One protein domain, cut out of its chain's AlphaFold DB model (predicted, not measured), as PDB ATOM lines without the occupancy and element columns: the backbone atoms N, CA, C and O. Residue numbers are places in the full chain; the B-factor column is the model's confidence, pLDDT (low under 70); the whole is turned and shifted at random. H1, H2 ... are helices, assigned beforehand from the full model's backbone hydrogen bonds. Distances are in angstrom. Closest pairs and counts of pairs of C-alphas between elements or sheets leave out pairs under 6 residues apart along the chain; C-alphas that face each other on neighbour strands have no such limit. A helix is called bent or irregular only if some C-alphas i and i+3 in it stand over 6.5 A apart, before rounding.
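AT A GLANCE: This is residues 33 to 192 of the 213 residues of an uncharacterized protein of Mucor ambiguus (UniProt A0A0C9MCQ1). The main body is a long helical hairpin, H4 and H5 side by side and running opposite ways, with the short helices H1 and H2 over one side of the pair. The short H3 lies beside the early part of H4, and H6 leads away past the far end of H5 as an arm whose residues 179 to 192 stick out into free space. The printed part has 160 residues with six named helices, H1 to H6 in order along the chain, and no named strand; its class is all helix. It is loose, with a radius of gyration of the C-alphas of 20.0 A, and elongated, spanning 72 by 42 by 26 A, the arm adding to the length.

HOW THE PARTS SIT: H5, residues 116 to 149, is the longest helix, and H4, residues 80 to 109, touches it with 16 pairs of C-alphas within 8 A. The closest C-alphas of this pair are those of Ile 100 and Met 126, 5.5 A apart. H4 and H5 form a helical hairpin, running opposite ways at a shallow tilt of 18 degrees. H1, residues 47 to 55, is close but not clearly touching to both. The C-alphas of Ile 53 and Asp 125 come closest between H1 and H5, at 6.6 A, with a steep tilt of 40 degrees, opposite ways. Those of Ile 54 and Ala 99 come closest between H1 and H4, at 6.2 A, with a steep tilt of 38 degrees, the same way. H2, residues 58 to 61, touches H4, which meets it with residues 98 to 102 alone; the closest C-alphas are those of Val 60 and Ala 99, 5.8 A apart. H1 and H2 only just touch, with 3 pairs of C-alphas within 8 A, and touch only at the corner by their link. H3, residues 70 to 77, is close but not clearly touching to H4, opposite ways at a shallow tilt of 15 degrees, with the C-alphas of Glu 75 and Lys 83 closest at 7.1 A. H6, residues 167 to 191, is close but not clearly touching to H5, at a steep tilt of 61 degrees, the same way; the C-alphas of Tyr 146 and Ile 174 are closest, at 7.7 A. H6 is apart from H1, H2, H3 and H4. Every O i to N i+4 pair is within hydrogen-bond range in H1, H5 and H6, against 24 of 26 in H4 and 2 of 4 in H3, while H2 is too short for such a pair.

IN THESE COORDINATES: H5 measures 50.1 A from C-alpha 116 at (21.800, 20.843, 27.400) to C-alpha 149 at (-7.873, 0.558, 62.364). H4 measures 42.3 A and is neither bent nor irregular, but only just: C-alphas 87 and 90 are 6.4 A apart. H6 measures 36.4 A and ends with C-alpha 191 at (-35.232, 9.966, 59.656). H1 is 12.0 A long, beginning with C-alpha 47 at (-2.940, 14.195, 38.588), and H2 is 5.0 A long. H3, 11.6 A long, is irregular, with C-alphas 73 and 76 lying 7.1 A apart.

THE WHOLE: The two C-alphas farthest apart are those of Asn 112 and Arg 192, at 73.6 A. The printed part has no cut. The link from H5 to H6, 17 residues, is long; those from H1 to H2 and from H3 to H4 are tight, and those from H2 to H3 and from H4 to H5 are short. Residues 33 to 46 hold no named element, and residues 112 to 117 stand free. The mean pLDDT of the printed part is 77.9, and it is under 70 at residues 60 to 64, 152 to 165, 177 to 182 and 184 to 192.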
ATOM      1  N   LEU A  33      17.555  22.355  38.858       78.50
ATOM      2  CA  LEU A  33      16.906  21.199  39.459       78.50
ATOM      3  C   LEU A  33      16.292  21.637  40.789       78.50
ATOM      4  O   LEU A  33      17.035  22.155  41.618       78.50
ATOM      5  N   PRO A  34      14.995  21.382  41.046       75.81
ATOM      6  CA  PRO A  34      14.329  21.757  42.299       75.81
ATOM      7  C   PRO A  34      14.812  20.881  43.470       75.81
ATOM      8  O   PRO A  34      14.105  20.000  43.970       75.81
ATOM      9  N   MET A  35      16.086  21.029  43.844       78.19
ATOM     10  CA  MET A  35      16.801  20.207  44.825       78.19
ATOM     11  C   MET A  35      16.442  20.567  46.270       78.19
ATOM     12  O   MET A  35      16.624  19.741  47.162       78.19
ATOM     13  N   ASP A  36      15.893  21.762  46.472       80.62
ATOM     14  CA  ASP A  36      15.318  22.284  47.712       80.62
ATOM     15  C   ASP A  36      14.023  21.568  48.117       80.62
ATOM     16  O   ASP A  36      13.683  21.511  49.299       80.62
ATOM     17  N   VAL A  37      13.329  20.960  47.152       81.44
ATOM     18  CA  VAL A  37      12.120  20.183  47.408       81.44
ATOM     19  C   VAL A  37      12.479  18.871  48.124       81.44
ATOM     20  O   VAL A  37      13.199  18.029  47.564       81.44
ATOM     21  N   PRO A  38      11.976  18.642  49.351       82.31
ATOM     22  CA  PRO A  38      12.296  17.446  50.114       82.31
ATOM     23  C   PRO A  38      11.642  16.210  49.490       82.31
ATOM     24  O   PRO A  38      10.427  16.138  49.331       82.31
ATOM     25  N   ILE A  39      12.444  15.186  49.191       78.75
ATOM     26  CA  ILE A  39      11.998  13.958  48.500       78.75
ATOM     27  C   ILE A  39      10.877  13.252  49.262       78.75
ATOM     28  O   ILE A  39       9.976  12.647  48.681       78.75
ATOM     29  N   HIS A  40      10.960  13.321  50.585       74.81
ATOM     30  CA  HIS A  40      10.038  12.637  51.449       74.81
ATOM     31  C   HIS A  40       8.879  13.571  51.839       74.81
ATOM     32  O   HIS A  40       7.736  13.347  51.481       74.81
ATOM     33  N   THR A  41       9.098  14.700  52.485       73.56
ATOM     34  CA  THR A  41       7.976  15.463  53.063       73.56
ATOM     35  C   THR A  41       7.125  16.275  52.076       73.56
ATOM     36  O   THR A  41       6.292  17.059  52.520       73.56
ATOM     37  N   SER A  42       7.316  16.110  50.767       81.25
ATOM     38  CA  SER A  42       6.557  16.838  49.750       81.25
ATOM     39  C   SER A  42       5.113  16.367  49.612       81.25
ATOM     40  O   SER A  42       4.750  15.226  49.905       81.25
ATOM     41  N   LYS A  43       4.279  17.282  49.123       81.12
ATOM     42  CA  LYS A  43       2.898  16.992  48.755       81.12
ATOM     43  C   LYS A  43       2.854  16.245  47.413       81.12
ATOM     44  O   LYS A  43       3.613  16.600  46.511       81.12
ATOM     45  N   PRO A  44       1.947  15.262  47.237       80.19
ATOM     46  CA  PRO A  44       1.711  14.655  45.931       80.19
ATOM     47  C   PRO A  44       1.328  15.708  44.884       80.19
ATOM     48  O   PRO A  44       0.489  16.577  45.136       80.19
ATOM     49  N   MET A  45       1.914  15.596  43.697       86.69
ATOM     50  CA  MET A  45       1.614  16.445  42.549       86.69
ATOM     51  C   MET A  45       0.188  16.185  42.049       86.69
ATOM     52  O   MET A  45      -0.318  15.057  42.113       86.69
ATOM     53  N   ALA A  46      -0.475  17.212  41.511       85.94
ATOM     54  CA  ALA A  46      -1.811  17.041  40.959       85.94
ATOM     55  C   ALA A  46      -1.808  16.006  39.810       85.94
ATOM     56  O   ALA A  46      -0.857  15.941  39.028       85.94
ATOM     57  N   PRO A  47      -2.875  15.196  39.654       83.19
ATOM     58  CA  PRO A  47      -2.940  14.195  38.588       83.19
ATOM     59  C   PRO A  47      -2.806  14.782  37.177       83.19
ATOM     60  O   PRO A  47      -2.279  14.112  36.293       83.19
ATOM     61  N   ALA A  48      -3.279  16.016  36.965       85.81
ATOM     62  CA  ALA A  48      -3.191  16.704  35.678       85.81
ATOM     63  C   ALA A  48      -1.742  17.064  35.320       85.81
ATOM     64  O   ALA A  48      -1.299  16.733  34.223       85.81
ATOM     65  N   ASP A  49      -0.997  17.649  36.258       89.25
ATOM     66  CA  ASP A  49       0.401  18.052  36.053       89.25
ATOM     67  C   ASP A  49       1.292  16.828  35.839       89.25
ATOM     68  O   ASP A  49       2.068  16.761  34.889       89.25
ATOM     69  N   ARG A  50       1.082  15.788  36.656       88.31
ATOM     70  CA  ARG A  50       1.741  14.487  36.493       88.31
ATOM     71  C   ARG A  50       1.511  13.916  35.101       88.31
ATOM     72  O   ARG A  50       2.448  13.454  34.458       88.31
ATOM     73  N   LYS A  51       0.259  13.941  34.635       85.88
ATOM     74  CA  LYS A  51      -0.095  13.462  33.301       85.88
ATOM     75  C   LYS A  51       0.582  14.304  32.218       85.88
ATOM     76  O   LYS A  51       1.084  13.724  31.265       85.88
ATOM     77  N   ALA A  52       0.626  15.626  32.368       89.50
ATOM     78  CA  ALA A  52       1.270  16.516  31.407       89.50
ATOM     79  C   ALA A  52       2.768  16.202  31.244       89.50
ATOM     80  O   ALA A  52       3.226  16.072  30.113       89.50
ATOM     81  N   ILE A  53       3.488  15.990  32.352       89.50
ATOM     82  CA  ILE A  53       4.905  15.587  32.331       89.50
ATOM     83  C   ILE A  53       5.076  14.210  31.682       89.50
ATOM     84  O   ILE A  53       6.003  13.981  30.920       89.50
ATOM     85  N   ILE A  54       4.197  13.251  31.966       86.50
ATOM     86  CA  ILE A  54       4.329  11.910  31.382       86.50
ATOM     87  C   ILE A  54       4.066  11.932  29.865       86.50
ATOM     88  O   ILE A  54       4.783  11.294  29.097       86.50
ATOM     89  N   GLU A  55       3.059  12.685  29.426       86.31
ATOM     90  CA  GLU A  55       2.657  12.785  28.018       86.31
ATOM     91  C   GLU A  55       3.636  13.617  27.171       86.31
ATOM     92  O   GLU A  55       3.658  13.470  25.949       86.31
ATOM     93  N   SER A  56       4.493  14.450  27.781       87.62
ATOM     94  CA  SER A  56       5.541  15.177  27.046       87.62
ATOM     95  C   SER A  56       6.662  14.273  26.531       87.62
ATOM     96  O   SER A  56       7.464  14.711  25.705       87.62
ATOM     97  N   TYR A  57       6.709  13.010  26.967       83.62
ATOM     98  CA  TYR A  57       7.668  12.012  26.506       83.62
ATOM     99  C   TYR A  57       6.980  11.011  25.570       83.62
ATOM    100  O   TYR A  57       6.320  10.093  26.055       83.62
ATOM    101  N   PRO A  58       7.154  11.114  24.233       76.94
ATOM    102  CA  PRO A  58       6.446  10.267  23.269       76.94
ATOM    103  C   PRO A  58       6.555   8.754  23.523       76.94
ATOM    104  O   PRO A  58       5.537   8.073  23.390       76.94
ATOM    105  N   PRO A  59       7.717   8.205  23.947       75.50
ATOM    106  CA  PRO A  59       7.809   6.782  24.271       75.50
ATOM    107  C   PRO A  59       6.971   6.364  25.496       75.50
ATOM    108  O   PRO A  59       6.619   5.195  25.619       75.50
ATOM    109  N   VAL A  60       6.618   7.301  26.387       69.75
ATOM    110  CA  VAL A  60       5.796   7.060  27.591       69.75
ATOM    111  C   VAL A  60       4.322   7.411  27.375       69.75
ATOM    112  O   VAL A  60       3.441   6.737  27.911       69.75
ATOM    113  N   ALA A  61       4.036   8.422  26.549       69.31
ATOM    114  CA  ALA A  61       2.685   8.891  26.225       69.31
ATOM    115  C   ALA A  61       1.785   7.794  25.618       69.31
ATOM    116  O   ALA A  61       0.562   7.887  25.647       69.31
ATOM    117  N   GLN A  62       2.381   6.717  25.100       66.12
ATOM    118  CA  GLN A  62       1.670   5.584  24.497       66.12
ATOM    119  C   GLN A  62       1.860   4.272  25.265       66.12
ATOM    120  O   GLN A  62       1.507   3.202  24.768       66.12
ATOM    121  N   LEU A  63       2.425   4.330  26.474       68.62
ATOM    122  CA  LEU A  63       2.713   3.139  27.256       68.62
ATOM    123  C   LEU A  63       1.400   2.562  27.800       68.62
ATOM    124  O   LEU A  63       0.851   3.019  28.806       68.62
ATOM    125  N   GLU A  64       0.867   1.554  27.110       69.44
ATOM    126  CA  GLU A  64      -0.293   0.805  27.580       69.44
ATOM    127  C   GLU A  64       0.141  -0.048  28.775       69.44
ATOM    128  O   GLU A  64       0.738  -1.116  28.629       69.44
ATOM    129  N   TYR A  65      -0.148   0.432  29.985       73.12
ATOM    130  CA  TYR A  65       0.051  -0.375  31.180       73.12
ATOM    131  C   TYR A  65      -0.748  -1.680  31.068       73.12
ATOM    132  O   TYR A  65      -1.984  -1.663  31.061       73.12
ATOM    133  N   ARG A  66      -0.042  -2.814  31.061       75.69
ATOM    134  CA  ARG A  66      -0.637  -4.148  31.165       75.69
ATOM    135  C   ARG A  66      -0.336  -4.740  32.527       75.69
ATOM    136  O   ARG A  66       0.820  -4.900  32.907       75.69
ATOM    137  N   SER A  67      -1.392  -5.092  33.253       77.19
ATOM    138  CA  SER A  67      -1.255  -5.826  34.506       77.19
ATOM    139  C   SER A  67      -0.596  -7.190  34.258       77.19
ATOM    140  O   SER A  67      -0.848  -7.793  33.208       77.19
ATOM    141  N   PRO A  68       0.164  -7.732  35.224       84.00
ATOM    142  CA  PRO A  68       0.623  -9.116  35.168       84.00
ATOM    143  C   PRO A  68      -0.535 -10.075  34.858       84.00
ATOM    144  O   PRO A  68      -1.644  -9.889  35.363       84.00
ATOM    145  N   ALA A  69      -0.282 -11.122  34.066       85.88
ATOM    146  CA  ALA A  69      -1.316 -12.068  33.615       85.88
ATOM    147  C   ALA A  69      -2.074 -12.761  34.767       85.88
ATOM    148  O   ALA A  69      -3.180 -13.265  34.588       85.88
ATOM    149  N   THR A  70      -1.494 -12.759  35.966       86.38
ATOM    150  CA  THR A  70      -2.094 -13.285  37.193       86.38
ATOM    151  C   THR A  70      -3.211 -12.402  37.752       86.38
ATOM    152  O   THR A  70      -4.134 -12.931  38.368       86.38
ATOM    153  N   VAL A  71      -3.172 -11.081  37.532       86.25
ATOM    154  CA  VAL A  71      -4.136 -10.131  38.117       86.25
ATOM    155  C   VAL A  71      -5.556 -10.359  37.584       86.25
ATOM    156  O   VAL A  71      -6.443 -10.560  38.415       86.25
ATOM    157  N   PRO A  72      -5.807 -10.457  36.258       85.44
ATOM    158  CA  PRO A  72      -7.149 -10.757  35.748       85.44
ATOM    159  C   PRO A  72      -7.708 -12.096  36.250       85.44
ATOM    160  O   PRO A  72      -8.903 -12.220  36.503       85.44
ATOM    161  N   SER A  73      -6.845 -13.102  36.434       88.31
ATOM    162  CA  SER A  73      -7.246 -14.417  36.948       88.31
ATOM    163  C   SER A  73      -7.604 -14.380  38.438       88.31
ATOM    164  O   SER A  73      -8.544 -15.051  38.865       88.31
ATOM    165  N   ALA A  74      -6.891 -13.575  39.229       87.81
ATOM    166  CA  ALA A  74      -7.138 -13.418  40.659       87.81
ATOM    167  C   ALA A  74      -8.275 -12.430  40.969       87.81
ATOM    168  O   ALA A  74      -8.886 -12.524  42.037       87.81
ATOM    169  N   GLU A  75      -8.600 -11.510  40.057       88.00
ATOM    170  CA  GLU A  75      -9.576 -10.439  40.269       88.00
ATOM    171  C   GLU A  75     -10.945 -10.918  40.804       88.00
ATOM    172  O   GLU A  75     -11.458 -10.289  41.738       88.00
ATOM    173  N   PRO A  76     -11.554 -12.023  40.327       91.56
ATOM    174  CA  PRO A  76     -12.828 -12.514  40.863       91.56
ATOM    175  C   PRO A  76     -12.765 -12.867  42.356       91.56
ATOM    176  O   PRO A  76     -13.764 -12.762  43.063       91.56
ATOM    177  N   THR A  77     -11.583 -13.245  42.846       91.12
ATOM    178  CA  THR A  77     -11.338 -13.622  44.248       91.12
ATOM    179  C   THR A  77     -10.902 -12.443  45.123       91.12
ATOM    180  O   THR A  77     -10.848 -12.550  46.352       91.12
ATOM    181  N   MET A  78     -10.598 -11.287  44.522       89.31
ATOM    182  CA  MET A  78     -10.168 -10.096  45.249       89.31
ATOM    183  C   MET A  78     -11.356  -9.387  45.900       89.31
ATOM    184  O   MET A  78     -12.364  -9.077  45.264       89.31
ATOM    185  N   ASN A  79     -11.212  -9.049  47.183       88.06
ATOM    186  CA  ASN A  79     -12.176  -8.190  47.864       88.06
ATOM    187  C   ASN A  79     -12.103  -6.740  47.334       88.06
ATOM    188  O   ASN A  79     -11.139  -6.338  46.679       88.06
ATOM    189  N   LYS A  80     -13.116  -5.925  47.652       82.25
ATOM    190  CA  LYS A  80     -13.210  -4.531  47.181       82.25
ATOM    191  C   LYS A  80     -11.987  -3.677  47.552       82.25
ATOM    192  O   LYS A  80     -11.584  -2.830  46.762       82.25
ATOM    193  N   GLY A  81     -11.404  -3.901  48.733       78.94
ATOM    194  CA  GLY A  81     -10.207  -3.184  49.187       78.94
ATOM    195  C   GLY A  81      -8.988  -3.501  48.323       78.94
ATOM    196  O   GLY A  81      -8.365  -2.589  47.796       78.94
ATOM    197  N   ARG A  82      -8.729  -4.789  48.081       83.19
ATOM    198  CA  ARG A  82      -7.637  -5.270  47.224       83.19
ATOM    199  C   ARG A  82      -7.787  -4.788  45.786       83.19
ATOM    200  O   ARG A  82      -6.813  -4.347  45.193       83.19
ATOM    201  N   LYS A  83      -9.006  -4.821  45.232       83.19
ATOM    202  CA  LYS A  83      -9.276  -4.290  43.884       83.19
ATOM    203  C   LYS A  83      -8.987  -2.798  43.783       83.19
ATOM    204  O   LYS A  83      -8.517  -2.337  42.748       83.19
ATOM    205  N   MET A  84      -9.291  -2.041  44.837       81.06
ATOM    206  CA  MET A  84      -8.989  -0.615  44.892       81.06
ATOM    207  C   MET A  84      -7.481  -0.376  45.005       81.06
ATOM    208  O   MET A  84      -6.960   0.454  44.269       81.06
ATOM    209  N   GLU A  85      -6.771  -1.110  45.862       82.62
ATOM    210  CA  GLU A  85      -5.311  -1.003  45.997       82.62
ATOM    211  C   GLU A  85      -4.585  -1.353  44.692       82.62
ATOM    212  O   GLU A  85      -3.704  -0.615  44.264       82.62
ATOM    213  N   ASP A  86      -4.998  -2.407  43.995       84.06
ATOM    214  CA  ASP A  86      -4.407  -2.760  42.705       84.06
ATOM    215  C   ASP A  86      -4.653  -1.679  41.634       84.06
ATOM    216  O   ASP A  86      -3.707  -1.116  41.075       84.06
ATOM    217  N   ASN A  87      -5.922  -1.308  41.420       77.62
ATOM    218  CA  ASN A  87      -6.297  -0.379  40.351       77.62
ATOM    219  C   ASN A  87      -5.833   1.063  40.587       77.62
ATOM    220  O   ASN A  87      -5.468   1.747  39.633       77.62
ATOM    221  N   SER A  88      -5.908   1.555  41.828       73.50
ATOM    222  CA  SER A  88      -5.642   2.969  42.130       73.50
ATOM    223  C   SER A  88      -4.217   3.236  42.593       73.50
ATOM    224  O   SER A  88      -3.699   4.313  42.322       73.50
ATOM    225  N   LEU A  89      -3.576   2.276  43.269       79.75
ATOM    226  CA  LEU A  89      -2.247   2.465  43.837       79.75
ATOM    227  C   LEU A  89      -1.182   1.749  43.010       79.75
ATOM    228  O   LEU A  89      -0.293   2.407  42.481       79.75
ATOM    229  N   LEU A  90      -1.254   0.422  42.878       83.69
ATOM    230  CA  LEU A  90      -0.164  -0.345  42.263       83.69
ATOM    231  C   LEU A  90       0.012  -0.004  40.787       83.69
ATOM    232  O   LEU A  90       1.121   0.320  40.363       83.69
ATOM    233  N   LYS A  91      -1.085   0.013  40.027       82.25
ATOM    234  CA  LYS A  91      -1.071   0.433  38.623       82.25
ATOM    235  C   LYS A  91      -0.494   1.837  38.451       82.25
ATOM    236  O   LYS A  91       0.290   2.083  37.538       82.25
ATOM    237  N   HIS A  92      -0.870   2.753  39.338       81.31
ATOM    238  CA  HIS A  92      -0.428   4.138  39.268       81.31
ATOM    239  C   HIS A  92       1.072   4.290  39.561       81.31
ATOM    240  O   HIS A  92       1.787   4.922  38.784       81.31
ATOM    241  N   LEU A  93       1.560   3.649  40.629       86.62
ATOM    242  CA  LEU A  93       2.982   3.627  40.977       86.62
ATOM    243  C   LEU A  93       3.830   3.013  39.859       86.62
ATOM    244  O   LEU A  93       4.901   3.527  39.552       86.62
ATOM    245  N   GLN A  94       3.349   1.933  39.236       84.81
ATOM    246  CA  GLN A  94       4.060   1.292  38.132       84.81
ATOM    247  C   GLN A  94       4.129   2.198  36.901       84.81
ATOM    248  O   GLN A  94       5.210   2.372  36.353       84.81
ATOM    249  N   TYR A  95       3.019   2.834  36.511       82.69
ATOM    250  CA  TYR A  95       3.011   3.763  35.378       82.69
ATOM    251  C   TYR A  95       3.991   4.929  35.577       82.69
ATOM    252  O   TYR A  95       4.771   5.263  34.686       82.69
ATOM    253  N   GLN A  96       4.015   5.500  36.779       85.00
ATOM    254  CA  GLN A  96       4.936   6.577  37.131       85.00
ATOM    255  C   GLN A  96       6.401   6.119  37.168       85.00
ATOM    256  O   GLN A  96       7.274   6.820  36.660       85.00
ATOM    257  N   ALA A  97       6.683   4.932  37.712       88.56
ATOM    258  CA  ALA A  97       8.025   4.353  37.691       88.56
ATOM    259  C   ALA A  97       8.518   4.093  36.257       88.56
ATOM    260  O   ALA A  97       9.670   4.387  35.944       88.56
ATOM    261  N   SER A  98       7.645   3.604  35.368       85.19
ATOM    262  CA  SER A  98       7.964   3.439  33.947       85.19
ATOM    263  C   SER A  98       8.313   4.771  33.284       85.19
ATOM    264  O   SER A  98       9.296   4.830  32.554       85.19
ATOM    265  N   ALA A  99       7.578   5.848  33.581       85.62
ATOM    266  CA  ALA A  99       7.889   7.175  33.051       85.62
ATOM    267  C   ALA A  99       9.290   7.660  33.455       85.62
ATOM    268  O   ALA A  99      10.043   8.142  32.612       85.62
ATOM    269  N   ILE A 100       9.666   7.467  34.725       90.12
ATOM    270  CA  ILE A 100      10.997   7.825  35.239       90.12
ATOM    271  C   ILE A 100      12.095   7.029  34.519       90.12
ATOM    272  O   ILE A 100      13.106   7.600  34.114       90.12
ATOM    273  N   LEU A 101      11.902   5.717  34.340       88.19
ATOM    274  CA  LEU A 101      12.881   4.853  33.672       88.19
ATOM    275  C   LEU A 101      13.060   5.203  32.195       88.19
ATOM    276  O   LEU A 101      14.185   5.223  31.704       88.19
ATOM    277  N   VAL A 102      11.975   5.513  31.492       85.69
ATOM    278  CA  VAL A 102      12.051   5.894  30.079       85.69
ATOM    279  C   VAL A 102      12.695   7.269  29.913       85.69
ATOM    280  O   VAL A 102      13.512   7.454  29.018       85.69
ATOM    281  N   ALA A 103      12.393   8.233  30.786       85.50
ATOM    282  CA  ALA A 103      13.074   9.525  30.776       85.50
ATOM    283  C   ALA A 103      14.590   9.362  31.000       85.50
ATOM    284  O   ALA A 103      15.386   9.962  30.280       85.50
ATOM    285  N   HIS A 104      14.995   8.469  31.911       86.94
ATOM    286  CA  HIS A 104      16.399   8.088  32.075       86.94
ATOM    287  C   HIS A 104      16.980   7.473  30.792       86.94
ATOM    288  O   HIS A 104      18.073   7.844  30.366       86.94
ATOM    289  N   GLU A 105      16.252   6.554  30.155       86.62
ATOM    290  CA  GLU A 105      16.675   5.907  28.912       86.62
ATOM    291  C   GLU A 105      16.910   6.929  27.789       86.62
ATOM    292  O   GLU A 105      17.959   6.884  27.145       86.62
ATOM    293  N   ILE A 106      16.015   7.914  27.630       84.88
ATOM    294  CA  ILE A 106      16.168   9.026  26.676       84.88
ATOM    295  C   ILE A 106      17.478   9.784  26.927       84.88
ATOM    296  O   ILE A 106      18.202  10.066  25.975       84.88
ATOM    297  N   ILE A 107      17.809  10.087  28.189       85.06
ATOM    298  CA  ILE A 107      19.070  10.764  28.532       85.06
ATOM    299  C   ILE A 107      20.271   9.907  28.122       85.06
ATOM    300  O   ILE A 107      21.215  10.410  27.518       85.06
ATOM    301  N   THR A 108      20.238   8.608  28.432       84.38
ATOM    302  CA  THR A 108      21.368   7.709  28.161       84.38
ATOM    303  C   THR A 108      21.577   7.406  26.678       84.38
ATOM    304  O   THR A 108      22.720   7.266  26.248       84.38
ATOM    305  N   GLN A 109      20.503   7.314  25.890       84.25
ATOM    306  CA  GLN A 109      20.582   7.006  24.460       84.25
ATOM    307  C   GLN A 109      20.943   8.229  23.615       84.25
ATOM    308  O   GLN A 109      21.573   8.083  22.569       84.25
ATOM    309  N   ASP A 110      20.581   9.430  24.067       80.75
ATOM    310  CA  ASP A 110      20.782  10.665  23.309       80.75
ATOM    311  C   ASP A 110      22.062  11.423  23.710       80.75
ATOM    312  O   ASP A 110      22.193  12.610  23.442       80.75
ATOM    313  N   GLY A 111      23.039  10.758  24.339       71.94
ATOM    314  CA  GLY A 111      24.230  11.395  24.930       71.94
ATOM    315  C   GLY A 111      25.124  12.211  23.977       71.94
ATOM    316  O   GLY A 111      25.976  12.960  24.444       71.94
ATOM    317  N   ASN A 112      24.923  12.108  22.659       75.62
ATOM    318  CA  ASN A 112      25.616  12.917  21.646       75.62
ATOM    319  C   ASN A 112      24.868  14.210  21.271       75.62
ATOM    320  O   ASN A 112      25.339  14.979  20.431       75.62
ATOM    321  N   ASN A 113      23.694  14.454  21.852       78.25
ATOM    322  CA  ASN A 113      22.912  15.657  21.619       78.25
ATOM    323  C   ASN A 113      23.538  16.847  22.363       78.25
ATOM    324  O   ASN A 113      23.813  16.776  23.555       78.25
ATOM    325  N   ALA A 114      23.757  17.964  21.672       80.81
ATOM    326  CA  ALA A 114      24.329  19.167  22.283       80.81
ATOM    327  C   ALA A 114      23.295  20.000  23.070       80.81
ATOM    328  O   ALA A 114      23.649  21.012  23.677       80.81
ATOM    329  N   ASN A 115      22.013  19.616  23.052       86.44
ATOM    330  CA  ASN A 115      20.944  20.369  23.696       86.44
ATOM    331  C   ASN A 115      20.903  20.122  25.214       86.44
ATOM    332  O   ASN A 115      20.131  19.303  25.719       86.44
ATOM    333  N   LEU A 116      21.730  20.874  25.939       82.94
ATOM    334  CA  LEU A 116      21.800  20.843  27.400       82.94
ATOM    335  C   LEU A 116      20.468  21.221  28.065       82.94
ATOM    336  O   LEU A 116      20.076  20.591  29.042       82.94
ATOM    337  N   GLU A 117      19.754  22.208  27.520       85.81
ATOM    338  CA  GLU A 117      18.470  22.681  28.057       85.81
ATOM    339  C   GLU A 117      17.427  21.557  28.085       85.81
ATOM    340  O   GLU A 117      16.721  21.364  29.080       85.81
ATOM    341  N   ARG A 118      17.396  20.740  27.025       86.69
ATOM    342  CA  ARG A 118      16.541  19.556  26.965       86.69
ATOM    343  C   ARG A 118      16.896  18.553  28.059       86.69
ATOM    344  O   ARG A 118      15.992  18.079  28.735       86.69
ATOM    345  N   PHE A 119      18.175  18.248  28.280       86.56
ATOM    346  CA  PHE A 119      18.571  17.320  29.349       86.56
ATOM    347  C   PHE A 119      18.241  17.846  30.740       86.56
ATOM    348  O   PHE A 119      17.745  17.092  31.574       86.56
ATOM    349  N   CYS A 120      18.475  19.133  30.980       86.50
ATOM    350  CA  CYS A 120      18.105  19.794  32.222       86.50
ATOM    351  C   CYS A 120      16.600  19.688  32.491       86.50
ATOM    352  O   CYS A 120      16.208  19.320  33.596       86.50
ATOM    353  N   THR A 121      15.774  19.921  31.467       89.19
ATOM    354  CA  THR A 121      14.313  19.764  31.551       89.19
ATOM    355  C   THR A 121      13.928  18.322  31.888       89.19
ATOM    356  O   THR A 121      13.180  18.096  32.836       89.19
ATOM    357  N   ILE A 122      14.508  17.333  31.195       89.44
ATOM    358  CA  ILE A 122      14.223  15.913  31.457       89.44
ATOM    359  C   ILE A 122      14.605  15.531  32.891       89.44
ATOM    360  O   ILE A 122      13.845  14.849  33.575       89.44
ATOM    361  N   LEU A 123      15.761  15.985  33.380       88.62
ATOM    362  CA  LEU A 123      16.203  15.716  34.749       88.62
ATOM    363  C   LEU A 123      15.296  16.378  35.798       88.62
ATOM    364  O   LEU A 123      15.020  15.767  36.832       88.62
ATOM    365  N   ALA A 124      14.822  17.600  35.543       89.75
ATOM    366  CA  ALA A 124      13.887  18.294  36.426       89.75
ATOM    367  C   ALA A 124      12.530  17.570  36.492       89.75
ATOM    368  O   ALA A 124      11.995  17.349  37.585       89.75
ATOM    369  N   ASP A 125      12.017  17.115  35.349       90.88
ATOM    370  CA  ASP A 125      10.790  16.322  35.259       90.88
ATOM    371  C   ASP A 125      10.939  14.965  35.948       90.88
ATOM    372  O   ASP A 125      10.096  14.579  36.761       90.88
ATOM    373  N   MET A 126      12.047  14.257  35.702       90.31
ATOM    374  CA  MET A 126      12.373  13.005  36.388       90.31
ATOM    375  C   MET A 126      12.407  13.191  37.900       90.31
ATOM    376  O   MET A 126      11.828  12.387  38.633       90.31
ATOM    377  N   ARG A 127      13.060  14.253  38.384       89.94
ATOM    378  CA  ARG A 127      13.099  14.564  39.813       89.94
ATOM    379  C   ARG A 127      11.694  14.815  40.353       89.94
ATOM    380  O   ARG A 127      11.347  14.247  41.387       89.94
ATOM    381  N   SER A 128      10.885  15.603  39.654       90.62
ATOM    382  CA  SER A 128       9.499  15.893  40.044       90.62
ATOM    383  C   SER A 128       8.660  14.615  40.133       90.62
ATOM    384  O   SER A 128       7.965  14.393  41.124       90.62
ATOM    385  N   LEU A 129       8.799  13.712  39.157       90.44
ATOM    386  CA  LEU A 129       8.153  12.399  39.172       90.44
ATOM    387  C   LEU A 129       8.658  11.509  40.317       90.44
ATOM    388  O   LEU A 129       7.851  10.790  40.901       90.44
ATOM    389  N   VAL A 130       9.946  11.547  40.671       91.62
ATOM    390  CA  VAL A 130      10.489  10.798  41.821       91.62
ATOM    391  C   VAL A 130       9.931  11.330  43.141       91.62
ATOM    392  O   VAL A 130       9.470  10.542  43.966       91.62
ATOM    393  N   VAL A 131       9.931  12.650  43.340       90.06
ATOM    394  CA  VAL A 131       9.377  13.289  44.545       90.06
ATOM    395  C   VAL A 131       7.894  12.943  44.699       90.06
ATOM    396  O   VAL A 131       7.445  12.549  45.778       90.06
ATOM    397  N   ASP A 132       7.130  13.022  43.613       90.06
ATOM    398  CA  ASP A 132       5.711  12.681  43.608       90.06
ATOM    399  C   ASP A 132       5.460  11.176  43.826       90.06
ATOM    400  O   ASP A 132       4.549  10.804  44.572       90.06
ATOM    401  N   LEU A 133       6.305  10.296  43.273       90.31
ATOM    402  CA  LEU A 133       6.235   8.848  43.500       90.31
ATOM    403  C   LEU A 133       6.455   8.542  44.980       90.31
ATOM    404  O   LEU A 133       5.661   7.832  45.603       90.31
ATOM    405  N   CYS A 134       7.509   9.123  45.554       88.81
ATOM    406  CA  CYS A 134       7.806   9.040  46.972       88.81
ATOM    407  C   CYS A 134       6.606   9.515  47.787       88.81
ATOM    408  O   CYS A 134       6.117   8.747  48.605       88.81
ATOM    409  N   SER A 135       6.077  10.709  47.530       85.81
ATOM    410  CA  SER A 135       4.917  11.276  48.236       85.81
ATOM    411  C   SER A 135       3.685  10.359  48.166       85.81
ATOM    412  O   SER A 135       3.071  10.045  49.192       85.81
ATOM    413  N   THR A 136       3.386   9.834  46.974       84.19
ATOM    414  CA  THR A 136       2.279   8.899  46.718       84.19
ATOM    415  C   THR A 136       2.419   7.613  47.543       84.19
ATOM    416  O   THR A 136       1.440   7.138  48.126       84.19
ATOM    417  N   ILE A 137       3.637   7.069  47.675       86.44
ATOM    418  CA  ILE A 137       3.903   5.869  48.486       86.44
ATOM    419  C   ILE A 137       3.553   6.091  49.967       86.44
ATOM    420  O   ILE A 137       2.983   5.198  50.594       86.44
ATOM    421  N   ASN A 138       3.824   7.254  50.562       84.25
ATOM    422  CA  ASN A 138       3.522   7.463  51.999       84.25
ATOM    423  C   ASN A 138       2.087   7.819  52.231       84.25
ATOM    424  O   ASN A 138       1.528   7.392  53.240       84.25
ATOM    425  N   GLN A 139       1.465   8.529  51.293       80.75
ATOM    426  CA  GLN A 139       0.024   8.676  51.327       80.75
ATOM    427  C   GLN A 139      -0.635   7.290  51.321       80.75
ATOM    428  O   GLN A 139      -1.535   7.020  52.115       80.75
ATOM    429  N   ALA A 140      -0.131   6.364  50.503       81.00
ATOM    430  CA  ALA A 140      -0.602   4.988  50.487       81.00
ATOM    431  C   ALA A 140      -0.344   4.238  51.803       81.00
ATOM    432  O   ALA A 140      -1.262   3.605  52.323       81.00
ATOM    433  N   ARG A 141       0.859   4.345  52.381       83.00
ATOM    434  CA  ARG A 141       1.187   3.755  53.694       83.00
ATOM    435  C   ARG A 141       0.276   4.288  54.800       83.00
ATOM    436  O   ARG A 141      -0.263   3.511  55.583       83.00
ATOM    437  N   THR A 142       0.038   5.594  54.809       81.56
ATOM    438  CA  THR A 142      -0.869   6.267  55.744       81.56
ATOM    439  C   THR A 142      -2.298   5.756  55.577       81.56
ATOM    440  O   THR A 142      -2.956   5.389  56.549       81.56
ATOM    441  N   ASN A 143      -2.770   5.630  54.334       78.56
ATOM    442  CA  ASN A 143      -4.083   5.067  54.028       78.56
ATOM    443  C   ASN A 143      -4.226   3.619  54.519       78.56
ATOM    444  O   ASN A 143      -5.279   3.258  55.046       78.56
ATOM    445  N   ILE A 144      -3.186   2.794  54.364       81.44
ATOM    446  CA  ILE A 144      -3.158   1.420  54.882       81.44
ATOM    447  C   ILE A 144      -3.256   1.428  56.412       81.44
ATOM    448  O   ILE A 144      -4.087   0.704  56.961       81.44
ATOM    449  N   ALA A 145      -2.485   2.279  57.097       82.50
ATOM    450  CA  ALA A 145      -2.524   2.401  58.555       82.50
ATOM    451  C   ALA A 145      -3.922   2.795  59.065       82.50
ATOM    452  O   ALA A 145      -4.460   2.159  59.973       82.50
ATOM    453  N   TYR A 146      -4.571   3.774  58.429       78.62
ATOM    454  CA  TYR A 146      -5.948   4.139  58.771       78.62
ATOM    455  C   TYR A 146      -6.945   3.005  58.500       78.62
ATOM    456  O   TYR A 146      -7.833   2.757  59.320       78.62
ATOM    457  N   ARG A 147      -6.808   2.289  57.375       78.38
ATOM    458  CA  ARG A 147      -7.687   1.156  57.039       78.38
ATOM    459  C   ARG A 147      -7.509  -0.040  57.969       78.38
ATOM    460  O   ARG A 147      -8.490  -0.739  58.216       78.38
ATOM    461  N   ALA A 148      -6.312  -0.249  58.514       80.19
ATOM    462  CA  ALA A 148      -6.054  -1.290  59.508       80.19
ATOM    463  C   ALA A 148      -6.869  -1.064  60.792       80.19
ATOM    464  O   ALA A 148      -7.392  -2.014  61.366       80.19
ATOM    465  N   VAL A 149      -7.039   0.198  61.205       79.75
ATOM    466  CA  VAL A 149      -7.873   0.558  62.364       79.75
ATOM    467  C   VAL A 149      -9.357   0.632  61.993       79.75
ATOM    468  O   VAL A 149     -10.224   0.263  62.787       79.75
ATOM    469  N   LYS A 150      -9.681   1.102  60.782       73.62
ATOM    470  CA  LYS A 150     -11.060   1.255  60.305       73.62
ATOM    471  C   LYS A 150     -11.193   0.819  58.838       73.62
ATOM    472  O   LYS A 150     -10.956   1.622  57.938       73.62
ATOM    473  N   PRO A 151     -11.689  -0.400  58.557       71.12
ATOM    474  CA  PRO A 151     -11.725  -0.947  57.194       71.12
ATOM    475  C   PRO A 151     -12.553  -0.143  56.179       71.12
ATOM    476  O   PRO A 151     -12.289  -0.194  54.981       71.12
ATOM    477  N   SER A 152     -13.554   0.616  56.637       66.56
ATOM    478  CA  SER A 152     -14.409   1.457  55.785       66.56
ATOM    479  C   SER A 152     -13.821   2.847  55.505       66.56
ATOM    480  O   SER A 152     -14.547   3.744  55.075       66.56
ATOM    481  N   PHE A 153     -12.559   3.074  55.858       65.56
ATOM    482  CA  PHE A 153     -11.926   4.377  55.771       65.56
ATOM    483  C   PHE A 153     -11.560   4.732  54.326       65.56
ATOM    484  O   PHE A 153     -10.797   4.032  53.658       65.56
ATOM    485  N   THR A 154     -12.087   5.862  53.868       57.66
ATOM    486  CA  THR A 154     -11.725   6.530  52.617       57.66
ATOM    487  C   THR A 154     -11.227   7.934  52.950       57.66
ATOM    488  O   THR A 154     -12.001   8.774  53.408       57.66
ATOM    489  N   ILE A 155      -9.931   8.189  52.747       60.16
ATOM    490  CA  ILE A 155      -9.368   9.544  52.812       60.16
ATOM    491  C   ILE A 155      -9.810  10.304  51.559       60.16
ATOM    492  O   ILE A 155      -9.648   9.818  50.439       60.16
ATOM    493  N   LYS A 156     -10.383  11.496  51.750       50.88
ATOM    494  CA  LYS A 156     -10.319  12.554  50.738       50.88
ATOM    495  C   LYS A 156      -8.943  13.183  50.895       50.88
ATOM    496  O   LYS A 156      -8.560  13.456  52.025       50.88
ATOM    497  N   ALA A 157      -8.199  13.322  49.805       44.38
ATOM    498  CA  ALA A 157      -6.831  13.821  49.830       44.38
ATOM    499  C   ALA A 157      -6.747  15.205  50.503       44.38
ATOM    500  O   ALA A 157      -7.106  16.192  49.878       44.38
ATOM    501  N   GLU A 158      -6.364  15.226  51.782       45.03
ATOM    502  CA  GLU A 158      -5.537  16.210  52.509       45.03
ATOM    503  C   GLU A 158      -5.601  15.901  54.019       45.03
ATOM    504  O   GLU A 158      -6.660  15.486  54.502       45.03
ATOM    505  N   PRO A 159      -4.472  15.988  54.753       50.31
ATOM    506  CA  PRO A 159      -3.757  17.249  54.952       50.31
ATOM    507  C   PRO A 159      -2.257  17.217  54.623       50.31
ATOM    508  O   PRO A 159      -1.660  16.175  54.358       50.31
ATOM    509  N   ASP A 160      -1.712  18.430  54.648       45.84
ATOM    510  CA  ASP A 160      -0.372  18.949  54.344       45.84
ATOM    511  C   ASP A 160       0.753  18.436  55.268       45.84
ATOM    512  O   ASP A 160       1.663  19.172  55.643       45.84
ATOM    513  N   VAL A 161       0.665  17.184  55.721       45.19
ATOM    514  CA  VAL A 161       1.529  16.674  56.787       45.19
ATOM    515  C   VAL A 161       2.514  15.680  56.200       45.19
ATOM    516  O   VAL A 161       2.132  14.681  55.585       45.19
ATOM    517  N   GLY A 162       3.797  16.006  56.365       47.31
ATOM    518  CA  GLY A 162       4.935  15.213  55.917       47.31
ATOM    519  C   GLY A 162       4.906  13.761  56.410       47.31
ATOM    520  O   GLY A 162       4.045  13.354  57.179       47.31
ATOM    521  N   TYR A 163       5.890  12.981  55.949       43.12
ATOM    522  CA  TYR A 163       6.040  11.511  56.013       43.12
ATOM    523  C   TYR A 163       5.581  10.750  57.266       43.12
ATOM    524  O   TYR A 163       5.393   9.536  57.203       43.12
ATOM    525  N   THR A 164       5.414  11.423  58.390       51.66
ATOM    526  CA  THR A 164       4.843  10.882  59.609       51.66
ATOM    527  C   THR A 164       3.644  11.737  59.974       51.66
ATOM    528  O   THR A 164       3.829  12.850  60.455       51.66
ATOM    529  N   VAL A 165       2.430  11.212  59.794       62.50
ATOM    530  CA  VAL A 165       1.290  11.725  60.560       62.50
ATOM    531  C   VAL A 165       1.658  11.501  62.030       62.50
ATOM    532  O   VAL A 165       1.834  10.336  62.412       62.50
ATOM    533  N   PRO A 166       1.849  12.558  62.841       72.69
ATOM    534  CA  PRO A 166       2.134  12.407  64.258       72.69
ATOM    535  C   PRO A 166       1.079  11.505  64.912       72.69
ATOM    536  O   PRO A 166      -0.092  11.548  64.510       72.69
ATOM    537  N   PRO A 167       1.444  10.675  65.903       70.12
ATOM    538  CA  PRO A 167       0.490   9.805  66.590       70.12
ATOM    539  C   PRO A 167      -0.765  10.548  67.070       70.12
ATOM    540  O   PRO A 167      -1.869  10.003  67.018       70.12
ATOM    541  N   GLU A 168      -0.607  11.805  67.482       77.00
ATOM    542  CA  GLU A 168      -1.674  12.690  67.941       77.00
ATOM    543  C   GLU A 168      -2.659  13.020  66.813       77.00
ATOM    544  O   GLU A 168      -3.873  12.882  66.982       77.00
ATOM    545  N   GLU A 169      -2.154  13.387  65.635       72.44
ATOM    546  CA  GLU A 169      -2.980  13.684  64.463       72.44
ATOM    547  C   GLU A 169      -3.672  12.432  63.926       72.44
ATOM    548  O   GLU A 169      -4.834  12.484  63.521       72.44
ATOM    549  N   PHE A 170      -3.004  11.279  63.985       73.44
ATOM    550  CA  PHE A 170      -3.604  10.000  63.617       73.44
ATOM    551  C   PHE A 170      -4.796   9.663  64.525       73.44
ATOM    552  O   PHE A 170      -5.885   9.320  64.050       73.44
ATOM    553  N   GLN A 171      -4.626   9.823  65.842       74.75
ATOM    554  CA  GLN A 171      -5.699   9.632  66.822       74.75
ATOM    555  C   GLN A 171      -6.833  10.648  66.643       74.75
ATOM    556  O   GLN A 171      -8.016  10.288  66.741       74.75
ATOM    557  N   GLN A 172      -6.498  11.902  66.341       77.00
ATOM    558  CA  GLN A 172      -7.477  12.948  66.066       77.00
ATOM    559  C   GLN A 172      -8.275  12.645  64.792       77.00
ATOM    560  O   GLN A 172      -9.505  12.738  64.811       77.00
ATOM    561  N   GLY A 173      -7.611  12.200  63.723       71.44
ATOM    562  CA  GLY A 173      -8.238  11.785  62.469       71.44
ATOM    563  C   GLY A 173      -9.211  10.622  62.665       71.44
ATOM    564  O   GLY A 173     -10.349  10.670  62.186       71.44
ATOM    565  N   ILE A 174      -8.829   9.610  63.455       72.62
ATOM    566  CA  ILE A 174      -9.734   8.513  63.840       72.62
ATOM    567  C   ILE A 174     -10.949   9.058  64.604       72.62
ATOM    568  O   ILE A 174     -12.095   8.720  64.279       72.62
ATOM    569  N   SER A 175     -10.717   9.915  65.599       74.75
ATOM    570  CA  SER A 175     -11.756  10.451  66.486       74.75
ATOM    571  C   SER A 175     -12.769  11.328  65.743       74.75
ATOM    572  O   SER A 175     -13.980  11.130  65.882       74.75
ATOM    573  N   GLN A 176     -12.301  12.245  64.888       72.94
ATOM    574  CA  GLN A 176     -13.156  13.096  64.052       72.94
ATOM    575  C   GLN A 176     -14.052  12.259  63.139       72.94
ATOM    576  O   GLN A 176     -15.253  12.509  63.021       72.94
ATOM    577  N   GLN A 177     -13.501  11.214  62.524       68.00
ATOM    578  CA  GLN A 177     -14.268  10.394  61.597       68.00
ATOM    579  C   GLN A 177     -15.240   9.441  62.311       68.00
ATOM    580  O   GLN A 177     -16.281   9.086  61.751       68.00
ATOM    581  N   GLN A 178     -14.936   9.014  63.541       69.00
ATOM    582  CA  GLN A 178     -15.904   8.325  64.398       69.00
ATOM    583  C   GLN A 178     -17.054   9.254  64.793       69.00
ATOM    584  O   GLN A 178     -18.209   8.830  64.757       69.00
ATOM    585  N   ALA A 179     -16.769  10.516  65.121       66.06
ATOM    586  CA  ALA A 179     -17.796  11.510  65.410       66.06
ATOM    587  C   ALA A 179     -18.681  11.781  64.181       66.06
ATOM    588  O   ALA A 179     -19.906  11.777  64.304       66.06
ATOM    589  N   ALA A 180     -18.087  11.911  62.990       65.88
ATOM    590  CA  ALA A 180     -18.819  12.067  61.734       65.88
ATOM    591  C   ALA A 180     -19.697  10.845  61.423       65.88
ATOM    592  O   ALA A 180     -20.888  10.998  61.173       65.88
ATOM    593  N   ALA A 181     -19.159   9.624  61.525       63.97
ATOM    594  CA  ALA A 181     -19.931   8.401  61.294       63.97
ATOM    595  C   ALA A 181     -21.087   8.247  62.298       63.97
ATOM    596  O   ALA A 181     -22.208   7.927  61.907       63.97
ATOM    597  N   LYS A 182     -20.849   8.537  63.585       68.75
ATOM    598  CA  LYS A 182     -21.898   8.557  64.618       68.75
ATOM    599  C   LYS A 182     -22.954   9.623  64.327       68.75
ATOM    600  O   LYS A 182     -24.138   9.351  64.507       68.75
ATOM    601  N   LYS A 183     -22.556  10.805  63.847       71.56
ATOM    602  CA  LYS A 183     -23.473  11.876  63.432       71.56
ATOM    603  C   LYS A 183     -24.347  11.434  62.260       71.56
ATOM    604  O   LYS A 183     -25.563  11.532  62.366       71.56
ATOM    605  N   THR A 184     -23.767  10.850  61.212       65.56
ATOM    606  CA  THR A 184     -24.520  10.341  60.055       65.56
ATOM    607  C   THR A 184     -25.468   9.203  60.442       65.56
ATOM    608  O   THR A 184     -26.615   9.189  60.005       65.56
ATOM    609  N   ILE A 185     -25.044   8.276  61.312       67.12
ATOM    610  CA  ILE A 185     -25.922   7.219  61.846       67.12
ATOM    611  C   ILE A 185     -27.062   7.830  62.667       67.12
ATOM    612  O   ILE A 185     -28.215   7.433  62.507       67.12
ATOM    613  N   ARG A 186     -26.771   8.822  63.517       64.94
ATOM    614  CA  ARG A 186     -27.785   9.530  64.308       64.94
ATOM    615  C   ARG A 186     -28.790  10.244  63.404       64.94
ATOM    616  O   ARG A 186     -29.990  10.104  63.616       64.94
ATOM    617  N   GLU A 187     -28.329  10.935  62.370       68.31
ATOM    618  CA  GLU A 187     -29.179  11.614  61.384       68.31
ATOM    619  C   GLU A 187     -30.037  10.621  60.582       68.31
ATOM    620  O   GLU A 187     -31.251  10.801  60.485       68.31
ATOM    621  N   ALA A 188     -29.459   9.508  60.121       58.53
ATOM    622  CA  ALA A 188     -30.201   8.440  59.450       58.53
ATOM    623  C   ALA A 188     -31.224   7.755  60.379       58.53
ATOM    624  O   ALA A 188     -32.319   7.391  59.948       58.53
ATOM    625  N   SER A 189     -30.905   7.609  61.670       62.81
ATOM    626  CA  SER A 189     -31.825   7.058  62.672       62.81
ATOM    627  C   SER A 189     -32.967   8.021  63.020       62.81
ATOM    628  O   SER A 189     -34.090   7.581  63.265       62.81
ATOM    629  N   ASN A 190     -32.716   9.334  62.974       59.09
ATOM    630  CA  ASN A 190     -33.737  10.358  63.192       59.09
ATOM    631  C   ASN A 190     -34.761  10.389  62.050       59.09
ATOM    632  O   ASN A 190     -35.946  10.589  62.311       59.09
ATOM    633  N   LEU A 191     -34.337  10.108  60.812       56.31
ATOM    634  CA  LEU A 191     -35.232   9.966  59.656       56.31
ATOM    635  C   LEU A 191     -36.113   8.707  59.720       56.31
ATOM    636  O   LEU A 191     -37.162   8.659  59.084       56.31
ATOM    637  N   ARG A 192     -35.710   7.689  60.493       53.16
ATOM    638  CA  ARG A 192     -36.439   6.419  60.627       53.16
ATOM    639  C   ARG A 192     -37.377   6.339  61.825       53.16
ATOM    640  O   ARG A 192     -38.017   5.303  61.986       53.16
TER     641      ARG A 192